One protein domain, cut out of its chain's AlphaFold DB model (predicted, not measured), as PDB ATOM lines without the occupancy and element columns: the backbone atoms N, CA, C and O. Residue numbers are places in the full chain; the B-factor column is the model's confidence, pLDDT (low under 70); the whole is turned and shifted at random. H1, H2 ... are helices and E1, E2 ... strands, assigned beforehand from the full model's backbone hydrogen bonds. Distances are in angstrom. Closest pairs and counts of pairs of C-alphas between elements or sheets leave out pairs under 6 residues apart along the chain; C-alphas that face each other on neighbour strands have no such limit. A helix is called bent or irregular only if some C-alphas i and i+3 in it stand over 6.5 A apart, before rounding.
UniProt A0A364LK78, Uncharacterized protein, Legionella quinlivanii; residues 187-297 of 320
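AT A GLANCE: This is residues 187 to 297 of the 320 residues of an uncharacterized protein of Legionella quinlivanii (UniProt A0A364LK78). A small hairpin of E1 and E2, with H4 running on from E2, makes a head at one end of an elongated model, and the long helix H5 runs away from it as an arm. The short helices H2 and H3 lie alongside the first part of H5, residues 291 to 297 of H5 stick out, and H1 sits by E1. The printed part has 111 residues, mostly helix, in the order H1, H2, H3, E1, E2, H4, H5, with one antiparallel sheet, E1 - E2. It is only just compact, close to loose, with a radius of gyration of the C-alphas of 15.8 A and spans of 53 by 27 by 19 A.

HOW THE PARTS SIT: Look first at E1, residues 234 to 237, and E2, residues 240 to 243, an antiparallel hairpin: N 235 and O 242 are 2.8 A apart, within hydrogen-bond range. Residues 235 to 236 of E1 also pair, antiparallel, with residues 270 to 271. In H4, residues 244 to 254, Lys 244 has its C-alpha 5.9 A from that of Pro 234, the closest to E1. In H1, residues 187 to 195, the C-alpha of Thr 188 comes closest to E1, 7.9 A from that of Val 235. H3, residues 215 to 221, touches H5, residues 274 to 297, with residues 275 to 286 of H5 alone; the closest C-alphas, of Leu 217 and Val 282, are 6.9 A apart, at a shallow tilt of 6 degrees, opposite ways. H2, residues 201 to 207, is close but not clearly touching H5, with C-alphas 201 and 276 7.2 A apart. Every O i to N i+4 pair is within hydrogen-bond range in H1, H2 and H5; H4 has 6 of 7, and H3 0 of 3 but 3 of 4 O i to N i+3 pairs.

IN THESE COORDINATES: Find C-alpha 187 at (354.354, 432.703, 312.170); from there H1 runs 12.5 A. H4 covers 15.3 A. H5 runs 35.1 A from C-alpha 274 at (340.595, 435.661, 312.981) to C-alpha 297 at (309.965, 450.311, 321.757). H3 is irregular: C-alphas 217 and 220 are 7.8 A apart.

THE WHOLE: The two C-alphas farthest apart, of Ala 263 and Ile 297, are 53.5 A from each other. The printed part has no cut; the links H3 to E1 and H4 to H5 are long. Residues 226 and 254 are under pLDDT 70.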
ATOM      1  N   GLY A 187     355.633 432.143 312.608       88.38
ATOM      2  CA  GLY A 187     354.354 432.703 312.170       88.38
ATOM      3  C   GLY A 187     353.626 433.418 313.306       88.38
ATOM      4  O   GLY A 187     353.230 434.572 313.156       88.38
ATOM      5  N   THR A 188     353.518 432.761 314.461       90.00
ATOM      6  CA  THR A 188     352.895 433.319 315.667       90.00
ATOM      7  C   THR A 188     353.672 434.524 316.187       90.00
ATOM      8  O   THR A 188     353.051 435.516 316.553       90.00
ATOM      9  N   ARG A 189     355.012 434.503 316.136       88.31
ATOM     10  CA  ARG A 189     355.840 435.672 316.482       88.31
ATOM     11  C   ARG A 189     355.545 436.876 315.605       88.31
ATOM     12  O   ARG A 189     355.223 437.933 316.127       88.31
ATOM     13  N   LYS A 190     355.568 436.697 314.280       90.06
ATOM     14  CA  LYS A 190     355.250 437.784 313.348       90.06
ATOM     15  C   LYS A 190     353.861 438.369 313.623       90.06
ATOM     16  O   LYS A 190     353.693 439.579 313.634       90.06
ATOM     17  N   TYR A 191     352.880 437.507 313.876       91.81
ATOM     18  CA  TYR A 191     351.539 437.934 314.259       91.81
ATOM     19  C   TYR A 191     351.528 438.745 315.566       91.81
ATOM     20  O   TYR A 191     350.904 439.800 315.607       91.81
ATOM     21  N   ILE A 192     352.234 438.293 316.608       89.69
ATOM     22  CA  ILE A 192     352.366 439.028 317.874       89.69
ATOM     23  C   ILE A 192     352.989 440.406 317.636       89.69
ATOM     24  O   ILE A 192     352.463 441.406 318.127       89.69
ATOM     25  N   ASP A 193     354.058 440.469 316.846       88.44
ATOM     26  CA  ASP A 193     354.747 441.716 316.513       88.44
ATOM     27  C   ASP A 193     353.846 442.695 315.750       88.44
ATOM     28  O   ASP A 193     353.829 443.885 316.063       88.44
ATOM     29  N   ASP A 194     353.059 442.199 314.789       88.31
ATOM     30  CA  ASP A 194     352.138 443.000 313.970       88.31
ATOM     31  C   ASP A 194     350.944 443.561 314.783       88.31
ATOM     32  O   ASP A 194     350.256 444.489 314.332       88.31
ATOM     33  N   TYR A 195     350.676 442.995 315.967       86.12
ATOM     34  CA  TYR A 195     349.499 443.286 316.794       86.12
ATOM     35  C   TYR A 195     349.803 443.902 318.161       86.12
ATOM     36  O   TYR A 195     348.871 444.335 318.835       86.12
ATOM     37  N   LYS A 196     351.075 444.018 318.555       79.12
ATOM     38  CA  LYS A 196     351.474 444.571 319.862       79.12
ATOM     39  C   LYS A 196     351.023 446.020 320.102       79.12
ATOM     40  O   LYS A 196     350.774 446.394 321.240       79.12
ATOM     41  N   ASP A 197     350.914 446.810 319.031       81.25
ATOM     42  CA  ASP A 197     350.578 448.241 319.076       81.25
ATOM     43  C   ASP A 197     349.140 448.527 318.606       81.25
ATOM     44  O   ASP A 197     348.749 449.684 318.425       81.25
ATOM     45  N   ARG A 198     348.345 447.483 318.339       82.75
ATOM     46  CA  ARG A 198     346.955 447.639 317.899       82.75
ATOM     47  C   ARG A 198     346.016 447.790 319.086       82.75
ATOM     48  O   ARG A 198     346.300 447.357 320.195       82.75
ATOM     49  N   GLU A 199     344.861 448.385 318.807       85.00
ATOM     50  CA  GLU A 199     343.756 448.436 319.758       85.00
ATOM     51  C   GLU A 199     343.343 447.018 320.177       85.00
ATOM     52  O   GLU A 199     343.145 446.136 319.331       85.00
ATOM     53  N   LEU A 200     343.226 446.809 321.487       87.19
ATOM     54  CA  LEU A 200     342.988 445.497 322.071       87.19
ATOM     55  C   LEU A 200     341.521 445.091 321.943       87.19
ATOM     56  O   LEU A 200     340.620 445.928 321.860       87.19
ATOM     57  N   ILE A 201     341.260 443.784 321.966       89.25
ATOM     58  CA  ILE A 201     339.886 443.264 321.951       89.25
ATOM     59  C   ILE A 201     339.125 443.754 323.188       89.25
ATOM     60  O   ILE A 201     337.990 444.215 323.054       89.25
ATOM     61  N   ALA A 202     339.762 443.735 324.363       87.56
ATOM     62  CA  ALA A 202     339.205 444.293 325.590       87.56
ATOM     63  C   ALA A 202     338.799 445.768 325.434       87.56
ATOM     64  O   ALA A 202     337.648 446.105 325.712       87.56
ATOM     65  N   ASP A 203     339.688 446.617 324.901       87.25
ATOM     66  CA  ASP A 203     339.420 448.051 324.704       87.25
ATOM     67  C   ASP A 203     338.218 448.282 323.783       87.25
ATOM     68  O   ASP A 203     337.359 449.135 324.029       87.25
ATOM     69  N   ARG A 204     338.147 447.508 322.696       90.81
ATOM     70  CA  ARG A 204     337.058 447.608 321.723       90.81
ATOM     71  C   ARG A 204     335.727 447.216 322.337       90.81
ATOM     72  O   ARG A 204     334.740 447.906 322.096       90.81
ATOM     73  N   ILE A 205     335.695 446.141 323.122       88.62
ATOM     74  CA  ILE A 205     334.473 445.680 323.783       88.62
ATOM     75  C   ILE A 205     334.045 446.659 324.883       88.62
ATOM     76  O   ILE A 205     332.861 446.984 324.972       88.62
ATOM     77  N   GLU A 206     334.985 447.203 325.659       84.69
ATOM     78  CA  GLU A 206     334.698 448.195 326.705       84.69
ATOM     79  C   GLU A 206     333.976 449.422 326.124       84.69
ATOM     80  O   GLU A 206     332.950 449.865 326.649       84.69
ATOM     81  N   LYS A 207     334.427 449.918 324.964       88.75
ATOM     82  CA  LYS A 207     333.804 451.061 324.270       88.75
ATOM     83  C   LYS A 207     332.344 450.828 323.874       88.75
ATOM     84  O   LYS A 207     331.595 451.796 323.719       88.75
ATOM     85  N   LEU A 208     331.911 449.574 323.726       87.44
ATOM     86  CA  LEU A 208     330.532 449.244 323.356       87.44
ATOM     87  C   LEU A 208     329.541 449.457 324.503       87.44
ATOM     88  O   LEU A 208     328.339 449.531 324.222       87.44
ATOM     89  N   ASN A 209     330.028 449.574 325.749       85.81
ATOM     90  CA  ASN A 209     329.222 449.697 326.966       85.81
ATOM     91  C   ASN A 209     328.088 448.661 326.978       85.81
ATOM     92  O   ASN A 209     326.909 449.001 326.833       85.81
ATOM     93  N   LEU A 210     328.465 447.382 327.021       82.50
ATOM     94  CA  LEU A 210     327.523 446.270 326.930       82.50
ATOM     95  C   LEU A 210     326.584 446.231 328.137       82.50
ATOM     96  O   LEU A 210     326.971 446.509 329.271       82.50
ATOM     97  N   THR A 211     325.334 445.865 327.883       80.38
ATOM     98  CA  THR A 211     324.395 445.469 328.939       80.38
ATOM     99  C   THR A 211     324.575 443.983 329.285       80.38
ATOM    100  O   THR A 211     325.059 443.226 328.442       80.38
ATOM    101  N   PRO A 212     324.113 443.510 330.460       81.19
ATOM    102  CA  PRO A 212     324.211 442.090 330.832       81.19
ATOM    103  C   PRO A 212     323.533 441.120 329.847       81.19
ATOM    104  O   PRO A 212     323.891 439.950 329.776       81.19
ATOM    105  N   GLU A 213     322.547 441.593 329.078       80.62
ATOM    106  CA  GLU A 213     321.887 440.811 328.021       80.62
ATOM    107  C   GLU A 213     322.763 440.663 326.764       80.62
ATOM    108  O   GLU A 213     322.587 439.722 325.993       80.62
ATOM    109  N   GLU A 214     323.695 441.592 326.543       83.50
ATOM    110  CA  GLU A 214     324.552 441.670 325.353       83.50
ATOM    111  C   GLU A 214     325.923 441.012 325.579       83.50
ATOM    112  O   GLU A 214     326.502 440.479 324.633       83.50
ATOM    113  N   GLU A 215     326.423 440.995 326.819       81.00
ATOM    114  CA  GLU A 215     327.692 440.356 327.211       81.00
ATOM    115  C   GLU A 215     327.875 438.917 326.683       81.00
ATOM    116  O   GLU A 215     328.967 438.609 326.189       81.00
ATOM    117  N   PRO A 216     326.850 438.032 326.687       86.06
ATOM    118  CA  PRO A 216     327.008 436.661 326.202       86.06
ATOM    119  C   PRO A 216     327.452 436.550 324.738       86.06
ATOM    120  O   PRO A 216     328.057 435.540 324.373       86.06
ATOM    121  N   LEU A 217     327.205 437.571 323.906       86.75
ATOM    122  CA  LEU A 217     327.645 437.601 322.504       86.75
ATOM    123  C   LEU A 217     329.177 437.594 322.374       86.75
ATOM    124  O   LEU A 217     329.721 437.129 321.370       86.75
ATOM    125  N   PHE A 218     329.873 438.077 323.404       90.25
ATOM    126  CA  PHE A 218     331.316 438.293 323.392       90.25
ATOM    127  C   PHE A 218     332.098 437.241 324.182       90.25
ATOM    128  O   PHE A 218     333.323 437.290 324.209       90.25
ATOM    129  N   LYS A 219     331.431 436.239 324.766       85.31
ATOM    130  CA  LYS A 219     332.058 435.220 325.627       85.31
ATOM    131  C   LYS A 219     333.252 434.491 324.990       85.31
ATOM    132  O   LYS A 219     334.177 434.080 325.678       85.31
ATOM    133  N   ARG A 220     333.257 434.318 323.664       85.19
ATOM    134  CA  ARG A 220     334.376 433.689 322.930       85.19
ATOM    135  C   ARG A 220     335.670 434.510 322.938       85.19
ATOM    136  O   ARG A 220     336.725 433.969 322.626       85.19
ATOM    137  N   PHE A 221     335.569 435.801 323.245       89.50
ATOM    138  CA  PHE A 221     336.692 436.726 323.337       89.50
ATOM    139  C   PHE A 221     337.268 436.800 324.752       89.50
ATOM    140  O   PHE A 221     338.147 437.620 325.001       89.50
ATOM    141  N   GLU A 222     336.752 435.985 325.674       84.00
ATOM    142  CA  GLU A 222     337.318 435.831 327.004       84.00
ATOM    143  C   GLU A 222     338.524 434.897 326.955       84.00
ATOM    144  O   GLU A 222     338.464 433.800 326.385       84.00
ATOM    145  N   ASP A 223     339.608 435.303 327.603       79.94
ATOM    146  CA  ASP A 223     340.747 434.433 327.790       79.94
ATOM    147  C   ASP A 223     340.404 433.307 328.778       79.94
ATOM    148  O   ASP A 223     339.694 433.489 329.773       79.94
ATOM    149  N   ALA A 224     340.883 432.096 328.485       73.12
ATOM    150  CA  ALA A 224     340.527 430.905 329.257       73.12
ATOM    151  C   ALA A 224     341.030 430.928 330.713       73.12
ATOM    152  O   ALA A 224     340.573 430.125 331.534       73.12
ATOM    153  N   ILE A 225     341.973 431.817 331.008       73.06
ATOM    154  CA  ILE A 225     342.747 431.892 332.232       73.06
ATOM    155  C   ILE A 225     342.114 432.918 333.191       73.06
ATOM    156  O   ILE A 225     341.621 432.531 334.249       73.06
ATOM    157  N   SER A 226     342.068 434.196 332.812       68.75
ATOM    158  CA  SER A 226     341.488 435.298 333.589       68.75
ATOM    159  C   SER A 226     339.964 435.388 333.470       68.75
ATOM    160  O   SER A 226     339.319 436.005 334.318       68.75
ATOM    161  N   ARG A 227     339.370 434.783 332.426       71.88
ATOM    162  CA  ARG A 227     337.948 434.951 332.061       71.88
ATOM    163  C   ARG A 227     337.555 436.404 331.761       71.88
ATOM    164  O   ARG A 227     336.377 436.740 331.813       71.88
ATOM    165  N   CYS A 228     338.528 437.255 331.448       75.56
ATOM    166  CA  CYS A 228     338.317 438.609 330.950       75.56
ATOM    167  C   CYS A 228     338.502 438.642 329.435       75.56
ATOM    168  O   CYS A 228     339.119 437.746 328.862       75.56
ATOM    169  N   TYR A 229     337.977 439.677 328.777       83.38
ATOM    170  CA  TYR A 229     338.270 439.891 327.363       83.38
ATOM    171  C   TYR A 229     339.773 440.054 327.145       83.38
ATOM    172  O   TYR A 229     340.428 440.669 327.982       83.38
ATOM    173  N   PHE A 230     340.297 439.524 326.036       85.56
ATOM    174  CA  PHE A 230     341.730 439.583 325.729       85.56
ATOM    175  C   PHE A 230     342.270 441.018 325.829       85.56
ATOM    176  O   PHE A 230     341.945 441.880 325.004       85.56
ATOM    177  N   ASP A 231     343.096 441.246 326.848       82.31
ATOM    178  CA  ASP A 231     343.804 442.492 327.152       82.31
ATOM    179  C   ASP A 231     345.188 442.547 326.482       82.31
ATOM    180  O   ASP A 231     345.996 443.437 326.747       82.31
ATOM    181  N   ASP A 232     345.453 441.606 325.579       85.12
ATOM    182  CA  ASP A 232     346.642 441.542 324.748       85.12
ATOM    183  C   ASP A 232     346.381 440.774 323.437       85.12
ATOM    184  O   ASP A 232     345.237 440.615 322.999       85.12
ATOM    185  N   VAL A 233     347.457 440.331 322.777       88.56
ATOM    186  CA  VAL A 233     347.377 439.555 321.540       88.56
ATOM    187  C   VAL A 233     346.893 438.127 321.833       88.56
ATOM    188  O   VAL A 233     347.647 437.339 322.414       88.56
ATOM    189  N   PRO A 234     345.700 437.723 321.354       92.62
ATOM    190  CA  PRO A 234     345.207 436.382 321.597       92.62
ATOM    191  C   PRO A 234     345.989 435.359 320.777       92.62
ATOM    192  O   PRO A 234     346.241 435.544 319.581       92.62
ATOM    193  N   VAL A 235     346.309 434.235 321.401       93.00
ATOM    194  CA  VAL A 235     346.918 433.064 320.769       93.00
ATOM    195  C   VAL A 235     346.036 431.843 320.982       93.00
ATOM    196  O   VAL A 235     345.284 431.743 321.952       93.00
ATOM    197  N   LYS A 236     346.104 430.905 320.044       92.06
ATOM    198  CA  LYS A 236     345.282 429.701 320.039       92.06
ATOM    199  C   LYS A 236     346.147 428.485 320.308       92.06
ATOM    200  O   LYS A 236     347.207 428.328 319.712       92.06
ATOM    201  N   TYR A 237     345.646 427.575 321.129       89.75
ATOM    202  CA  TYR A 237     346.185 426.226 321.202       89.75
ATOM    203  C   TYR A 237     345.050 425.218 321.263       89.75
ATOM    204  O   TYR A 237     344.130 425.325 322.075       89.75
ATOM    205  N   ARG A 238     345.099 424.239 320.352       86.06
ATOM    206  CA  ARG A 238     344.010 423.281 320.119       86.06
ATOM    207  C   ARG A 238     342.676 424.014 319.904       86.06
ATOM    208  O   ARG A 238     342.496 424.682 318.890       86.06
ATOM    209  N   SER A 239     341.735 423.882 320.835       85.06
ATOM    210  CA  SER A 239     340.398 424.483 320.787       85.06
ATOM    211  C   SER A 239     340.247 425.737 321.651       85.06
ATOM    212  O   SER A 239     339.160 426.306 321.686       85.06
ATOM    213  N   SER A 240     341.296 426.142 322.367       87.31
ATOM    214  CA  SER A 240     341.235 427.189 323.387       87.31
ATOM    215  C   SER A 240     342.042 428.417 322.978       87.31
ATOM    216  O   SER A 240     343.032 428.318 322.250       87.31
ATOM    217  N   TYR A 241     341.590 429.573 323.457       91.38
ATOM    218  CA  TYR A 241     342.211 430.868 323.222       91.38
ATOM    219  C   TYR A 241     342.735 431.446 324.533       91.38
ATOM    220  O   TYR A 241     342.119 431.291 325.592       91.38
ATOM    221  N   TYR A 242     343.874 432.115 324.439       89.06
ATOM    222  CA  TYR A 242     344.637 432.608 325.574       89.06
ATOM    223  C   TYR A 242     345.157 434.008 325.280       89.06
ATOM    224  O   TYR A 242     345.558 434.276 324.149       89.06
ATOM    225  N   GLY A 243     345.195 434.866 326.298       88.06
ATOM    226  CA  GLY A 243     346.005 436.076 326.238       88.06
ATOM    227  C   GLY A 243     347.488 435.711 326.328       88.06
ATOM    228  O   GLY A 243     347.861 434.849 327.133       88.06
ATOM    229  N   LYS A 244     348.332 436.309 325.482       86.81
ATOM    230  CA  LYS A 244     349.772 436.009 325.369       86.81
ATOM    231  C   LYS A 244     350.498 436.103 326.716       86.81
ATOM    232  O   LYS A 244     351.200 435.172 327.097       86.81
ATOM    233  N   ALA A 245     350.359 437.212 327.428       82.38
ATOM    234  CA  ALA A 245     351.001 437.524 328.693       82.38
ATOM    235  C   ALA A 245     350.579 436.533 329.780       82.38
ATOM    236  O   ALA A 245     351.435 435.964 330.457       82.38
ATOM    237  N   ASN A 246     349.277 436.251 329.879       76.50
ATOM    238  CA  ASN A 246     348.736 435.286 330.836       76.50
ATOM    239  C   ASN A 246     349.245 433.867 330.552       76.50
ATOM    240  O   ASN A 246     349.604 433.130 331.472       76.50
ATOM    241  N   LEU A 247     349.341 433.495 329.274       84.44
ATOM    242  CA  LEU A 247     349.924 432.227 328.861       84.44
ATOM    243  C   LEU A 247     351.421 432.141 329.185       84.44
ATOM    244  O   LEU A 247     351.863 431.112 329.688       84.44
ATOM    245  N   LEU A 248     352.206 433.179 328.888       83.44
ATOM    246  CA  LEU A 248     353.649 433.184 329.141       83.44
ATOM    247  C   LEU A 248     353.946 433.080 330.639       83.44
ATOM    248  O   LEU A 248     354.710 432.204 331.044       83.44
ATOM    249  N   ALA A 249     353.256 433.875 331.464       79.38
ATOM    250  CA  ALA A 249     353.361 433.796 332.919       79.38
ATOM    251  C   ALA A 249     353.026 432.387 333.440       79.38
ATOM    252  O   ALA A 249     353.702 431.854 334.320       79.38
ATOM    253  N   TRP A 250     352.006 431.742 332.865       75.06
ATOM    254  CA  TRP A 250     351.658 430.363 333.196       75.06
ATOM    255  C   TRP A 250     352.733 429.352 332.770       75.06
ATOM    256  O   TRP A 250     353.073 428.423 333.516       75.06
ATOM    257  N   TYR A 251     353.242 429.508 331.549       81.75
ATOM    258  CA  TYR A 251     354.182 428.590 330.923       81.75
ATOM    259  C   TYR A 251     355.506 428.516 331.683       81.75
ATOM    260  O   TYR A 251     356.032 427.421 331.884       81.75
ATOM    261  N   GLU A 252     356.010 429.650 332.163       78.62
ATOM    262  CA  GLU A 252     357.265 429.724 332.916       78.62
ATOM    263  C   GLU A 252     357.250 428.888 334.194       78.62
ATOM    264  O   GLU A 252     358.260 428.289 334.569       78.62
ATOM    265  N   ILE A 253     356.088 428.799 334.837       70.75
ATOM    266  CA  ILE A 253     355.921 428.115 336.118       70.75
ATOM    267  C   ILE A 253     355.664 426.629 335.901       70.75
ATOM    268  O   ILE A 253     356.273 425.777 336.548       70.75
ATOM    269  N   ASN A 254     354.718 426.306 335.018       68.38
ATOM    270  CA  ASN A 254     354.158 424.961 334.951       68.38
ATOM    271  C   ASN A 254     354.638 424.168 333.734       68.38
ATOM    272  O   ASN A 254     354.607 422.941 333.776       68.38
ATOM    273  N   LYS A 255     355.076 424.841 332.660       81.25
ATOM    274  CA  LYS A 255     355.390 424.243 331.347       81.25
ATOM    275  C   LYS A 255     354.259 423.358 330.791       81.25
ATOM    276  O   LYS A 255     354.500 422.402 330.051       81.25
ATOM    277  N   THR A 256     353.018 423.673 331.160       80.38
ATOM    278  CA  THR A 256     351.806 422.921 330.809       80.38
ATOM    279  C   THR A 256     350.698 423.831 330.290       80.38
ATOM    280  O   THR A 256     350.762 425.046 330.446       80.38
ATOM    281  N   ASP A 257     349.678 423.242 329.667       80.94
ATOM    282  CA  ASP A 257     348.508 423.955 329.161       80.94
ATOM    283  C   ASP A 257     347.655 424.431 330.346       80.94
ATOM    284  O   ASP A 257     347.398 423.628 331.245       80.94
ATOM    285  N   PRO A 258     347.179 425.686 330.381       73.31
ATOM    286  CA  PRO A 258     346.361 426.172 331.494       73.31
ATOM    287  C   PRO A 258     345.038 425.412 331.683       73.31
ATOM    288  O   PRO A 258     344.541 425.301 332.808       73.31
ATOM    289  N   VAL A 259     344.467 424.868 330.602       76.25
ATOM    290  CA  VAL A 259     343.170 424.182 330.610       76.25
ATOM    291  C   VAL A 259     343.342 422.681 330.821       76.25
ATOM    292  O   VAL A 259     342.761 422.126 331.752       76.25
ATOM    293  N   THR A 260     344.128 422.010 329.978       78.12
ATOM    294  CA  THR A 260     344.276 420.547 330.005       78.12
ATOM    295  C   THR A 260     345.344 420.069 330.975       78.12
ATOM    296  O   THR A 260     345.312 418.913 331.382       78.12
ATOM    297  N   ARG A 261     346.271 420.948 331.374       73.81
ATOM    298  CA  ARG A 261     347.437 420.640 332.222       73.81
ATOM    299  C   ARG A 261     348.437 419.665 331.594       73.81
ATOM    300  O   ARG A 261     349.376 419.243 332.264       73.81
ATOM    301  N   ASP A 262     348.292 419.371 330.304       79.75
ATOM    302  CA  ASP A 262     349.259 418.573 329.551       79.75
ATOM    303  C   ASP A 262     350.559 419.351 329.353       79.75
ATOM    304  O   ASP A 262     350.541 420.575 329.252       79.75
ATOM    305  N   ALA A 263     351.686 418.650 329.219       80.62
ATOM    306  CA  ALA A 263     352.935 419.280 328.802       80.62
ATOM    307  C   ALA A 263     352.780 419.908 327.409       80.62
ATOM    308  O   ALA A 263     352.278 419.270 326.478       80.62
ATOM    309  N   VAL A 264     353.241 421.149 327.257       77.69
ATOM    310  CA  VAL A 264     353.147 421.886 325.989       77.69
ATOM    311  C   VAL A 264     354.443 422.599 325.682       77.69
ATOM    312  O   VAL A 264     355.313 422.783 326.532       77.69
ATOM    313  N   LYS A 265     354.557 423.022 324.432       82.62
ATOM    314  CA  LYS A 265     355.593 423.918 323.949       82.62
ATOM    315  C   LYS A 265     354.922 425.135 323.323       82.62
ATOM    316  O   LYS A 265     353.875 425.000 322.691       82.62
ATOM    317  N   LEU A 266     355.520 426.307 323.516       84.44
ATOM    318  CA  LEU A 266     355.002 427.563 322.968       84.44
ATOM    319  C   LEU A 266     355.003 427.569 321.430       84.44
ATOM    320  O   LEU A 266     354.160 428.217 320.817       84.44
ATOM    321  N   ASP A 267     355.866 426.781 320.786       86.06
ATOM    322  CA  ASP A 267     355.907 426.630 319.326       86.06
ATOM    323  C   ASP A 267     354.619 426.037 318.725       86.06
ATOM    324  O   ASP A 267     354.303 426.309 317.565       86.06
ATOM    325  N   ALA A 268     353.849 425.289 319.515       87.81
ATOM    326  CA  ALA A 268     352.586 424.690 319.110       87.81
ATOM    327  C   ALA A 268     351.396 425.666 319.161       87.81
ATOM    328  O   ALA A 268     350.298 425.304 318.742       87.81
ATOM    329  N   TYR A 269     351.589 426.883 319.681       90.12
ATOM    330  CA  TYR A 269     350.557 427.915 319.694       90.12
ATOM    331  C   TYR A 269     350.479 428.623 318.341       90.12
ATOM    332  O   TYR A 269     351.487 429.012 317.748       90.12
ATOM    333  N   GLU A 270     349.259 428.825 317.872       93.00
ATOM    334  CA  GLU A 270     348.926 429.419 316.584       93.00
ATOM    335  C   GLU A 270     348.374 430.838 316.765       93.00
ATOM    336  O   GLU A 270     347.857 431.209 317.824       93.00
ATOM    337  N   SER A 271     348.446 431.645 315.707       91.69
ATOM    338  CA  SER A 271     347.811 432.962 315.680       91.69
ATOM    339  C   SER A 271     346.292 432.850 315.845       91.69
ATOM    340  O   SER A 271     345.661 432.052 315.150       91.69
ATOM    341  N   ALA A 272     345.691 433.712 316.667       93.06
ATOM    342  CA  ALA A 272     344.235 433.854 316.759       93.06
ATOM    343  C   ALA A 272     343.719 435.109 316.028       93.06
ATOM    344  O   ALA A 272     342.709 435.689 316.416       93.06
ATOM    345  N   PHE A 273     344.410 435.523 314.958       89.44
ATOM    346  CA  PHE A 273     344.102 436.720 314.166       89.44
ATOM    347  C   PHE A 273     342.623 436.821 313.763       89.44
ATOM    348  O   PHE A 273     342.054 437.911 313.764       89.44
ATOM    349  N   HIS A 274     341.990 435.694 313.425       89.62
ATOM    350  CA  HIS A 274     340.595 435.661 312.981       89.62
ATOM    351  C   HIS A 274     339.622 436.202 314.035       89.62
ATOM    352  O   HIS A 274     338.577 436.720 313.655       89.62
ATOM    353  N   LEU A 275     339.978 436.177 315.326       91.38
ATOM    354  CA  LEU A 275     339.153 436.751 316.392       91.38
ATOM    355  C   LEU A 275     338.932 438.256 316.225       91.38
ATOM    356  O   LEU A 275     337.869 438.747 316.588       91.38
ATOM    357  N   TYR A 276     339.880 438.996 315.644       89.69
ATOM    358  CA  TYR A 276     339.676 440.422 315.377       89.69
ATOM    359  C   TYR A 276     338.603 440.659 314.308       89.69
ATOM    360  O   TYR A 276     337.827 441.602 314.437       89.69
ATOM    361  N   GLY A 277     338.532 439.797 313.288       89.50
ATOM    362  CA  GLY A 277     337.472 439.849 312.276       89.50
ATOM    363  C   GLY A 277     336.126 439.392 312.837       89.50
ATOM    364  O   GLY A 277     335.120 440.066 312.657       89.50
ATOM    365  N   GLU A 278     336.112 438.302 313.609       91.94
ATOM    366  CA  GLU A 278     334.890 437.848 314.283       91.94
ATOM    367  C   GLU A 278     334.344 438.896 315.261       91.94
ATOM    368  O   GLU A 278     333.131 439.008 315.433       91.94
ATOM    369  N   LEU A 279     335.219 439.671 315.907       93.75
ATOM    370  CA  LEU A 279     334.807 440.769 316.774       93.75
ATOM    371  C   LEU A 279     334.024 441.828 315.989       93.75
ATOM    372  O   LEU A 279     332.994 442.299 316.472       93.75
ATOM    373  N   ASP A 280     334.474 442.173 314.781       92.62
ATOM    374  CA  ASP A 280     333.766 443.113 313.905       92.62
ATOM    375  C   ASP A 280     332.366 442.595 313.552       92.62
ATOM    376  O   ASP A 280     331.385 443.339 313.656       92.62
ATOM    377  N   ASP A 281     332.254 441.309 313.220       92.94
ATOM    378  CA  ASP A 281     330.976 440.670 312.896       92.94
ATOM    379  C   ASP A 281     330.001 440.710 314.083       92.94
ATOM    380  O   ASP A 281     328.837 441.094 313.930       92.94
ATOM    381  N   VAL A 282     330.478 440.398 315.292       92.50
ATOM    382  CA  VAL A 282     329.653 440.458 316.511       92.50
ATOM    383  C   VAL A 282     329.220 441.889 316.824       92.50
ATOM    384  O   VAL A 282     328.078 442.115 317.225       92.50
ATOM    385  N   ILE A 283     330.086 442.880 316.605       93.12
ATOM    386  CA  ILE A 283     329.729 444.296 316.775       93.12
ATOM    387  C   ILE A 283     328.615 444.698 315.796       93.12
ATOM    388  O   ILE A 283     327.695 445.435 316.168       93.12
ATOM    389  N   ILE A 284     328.651 444.207 314.555       92.31
ATOM    390  CA  ILE A 284     327.581 444.436 313.577       92.31
ATOM    391  C   ILE A 284     326.263 443.816 314.067       92.31
ATOM    392  O   ILE A 284     325.218 444.468 313.996       92.31
ATOM    393  N   GLU A 285     326.291 442.590 314.587       91.31
ATOM    394  CA  GLU A 285     325.106 441.927 315.150       91.31
ATOM    395  C   GLU A 285     324.540 442.664 316.367       91.31
ATOM    396  O   GLU A 285     323.332 442.913 316.431       91.31
ATOM    397  N   LEU A 286     325.402 443.105 317.285       93.12
ATOM    398  CA  LEU A 286     325.025 443.930 318.431       93.12
ATOM    399  C   LEU A 286     324.286 445.197 317.983       93.12
ATOM    400  O   LEU A 286     323.232 445.539 318.523       93.12
ATOM    401  N   ASN A 287     324.801 445.886 316.965       92.69
ATOM    402  CA  ASN A 287     324.172 447.098 316.445       92.69
ATOM    403  C   ASN A 287     322.804 446.820 315.802       92.69
ATOM    404  O   ASN A 287     321.870 447.612 315.980       92.69
ATOM    405  N   LYS A 288     322.642 445.681 315.114       91.75
ATOM    406  CA  LYS A 288     321.335 445.237 314.597       91.75
ATOM    407  C   LYS A 288     320.343 444.986 315.734       91.75
ATOM    408  O   LYS A 288     319.224 445.492 315.678       91.75
ATOM    409  N   LEU A 289     320.762 444.285 316.791       88.81
ATOM    410  CA  LEU A 289     319.932 444.020 317.974       88.81
ATOM    411  C   LEU A 289     319.504 445.315 318.676       88.81
ATOM    412  O   LEU A 289     318.321 445.505 318.967       88.81
ATOM    413  N   ARG A 290     320.444 446.241 318.892       91.69
ATOM    414  CA  ARG A 290     320.164 447.553 319.493       91.69
ATOM    415  C   ARG A 290     319.172 448.366 318.660       91.69
ATOM    416  O   ARG A 290     318.308 449.033 319.229       91.69
ATOM    417  N   THR A 291     319.269 448.300 317.334       90.56
ATOM    418  CA  THR A 291     318.350 448.998 316.418       90.56
ATOM    419  C   THR A 291     316.950 448.385 316.466       90.56
ATOM    420  O   THR A 291     315.987 449.103 316.722       90.56
ATOM    421  N   ALA A 292     316.838 447.057 316.370       88.88
ATOM    422  CA  ALA A 292     315.559 446.353 316.469       88.88
ATOM    423  C   ALA A 292     314.854 446.594 317.819       88.88
ATOM    424  O   ALA A 292     313.639 446.789 317.869       88.88
ATOM    425  N   LYS A 293     315.609 446.651 318.928       86.50
ATOM    426  CA  LYS A 293     315.064 446.963 320.262       86.50
ATOM    427  C   LYS A 293     314.493 448.383 320.315       86.50
ATOM    428  O   LYS A 293     313.413 448.579 320.869       86.50
ATOM    429  N   LYS A 294     315.168 449.367 319.706       86.94
ATOM    430  CA  LYS A 294     314.668 450.751 319.609       86.94
ATOM    431  C   LYS A 294     313.388 450.841 318.775       86.94
ATOM    432  O   LYS A 294     312.435 451.482 319.210       86.94
ATOM    433  N   GLU A 295     313.337 450.165 317.631       84.56
ATOM    434  CA  GLU A 295     312.149 450.130 316.767       84.56
ATOM    435  C   GLU A 295     310.951 449.471 317.464       84.56
ATOM    436  O   GLU A 295     309.848 450.015 317.443       84.56
ATOM    437  N   ALA A 296     311.168 448.359 318.171       79.69
ATOM    438  CA  ALA A 296     310.121 447.678 318.932       79.69
ATOM    439  C   ALA A 296     309.559 448.536 320.084       79.69
ATOM    440  O   ALA A 296     308.368 448.463 320.392       79.69
ATOM    441  N   ILE A 297     310.398 449.359 320.724       77.75
ATOM    442  CA  ILE A 297     309.965 450.311 321.757       77.75
ATOM    443  C   ILE A 297     309.156 451.451 321.127       77.75
ATOM    444  O   ILE A 297     308.081 451.784 321.629       77.75
TER     445      ILE A 297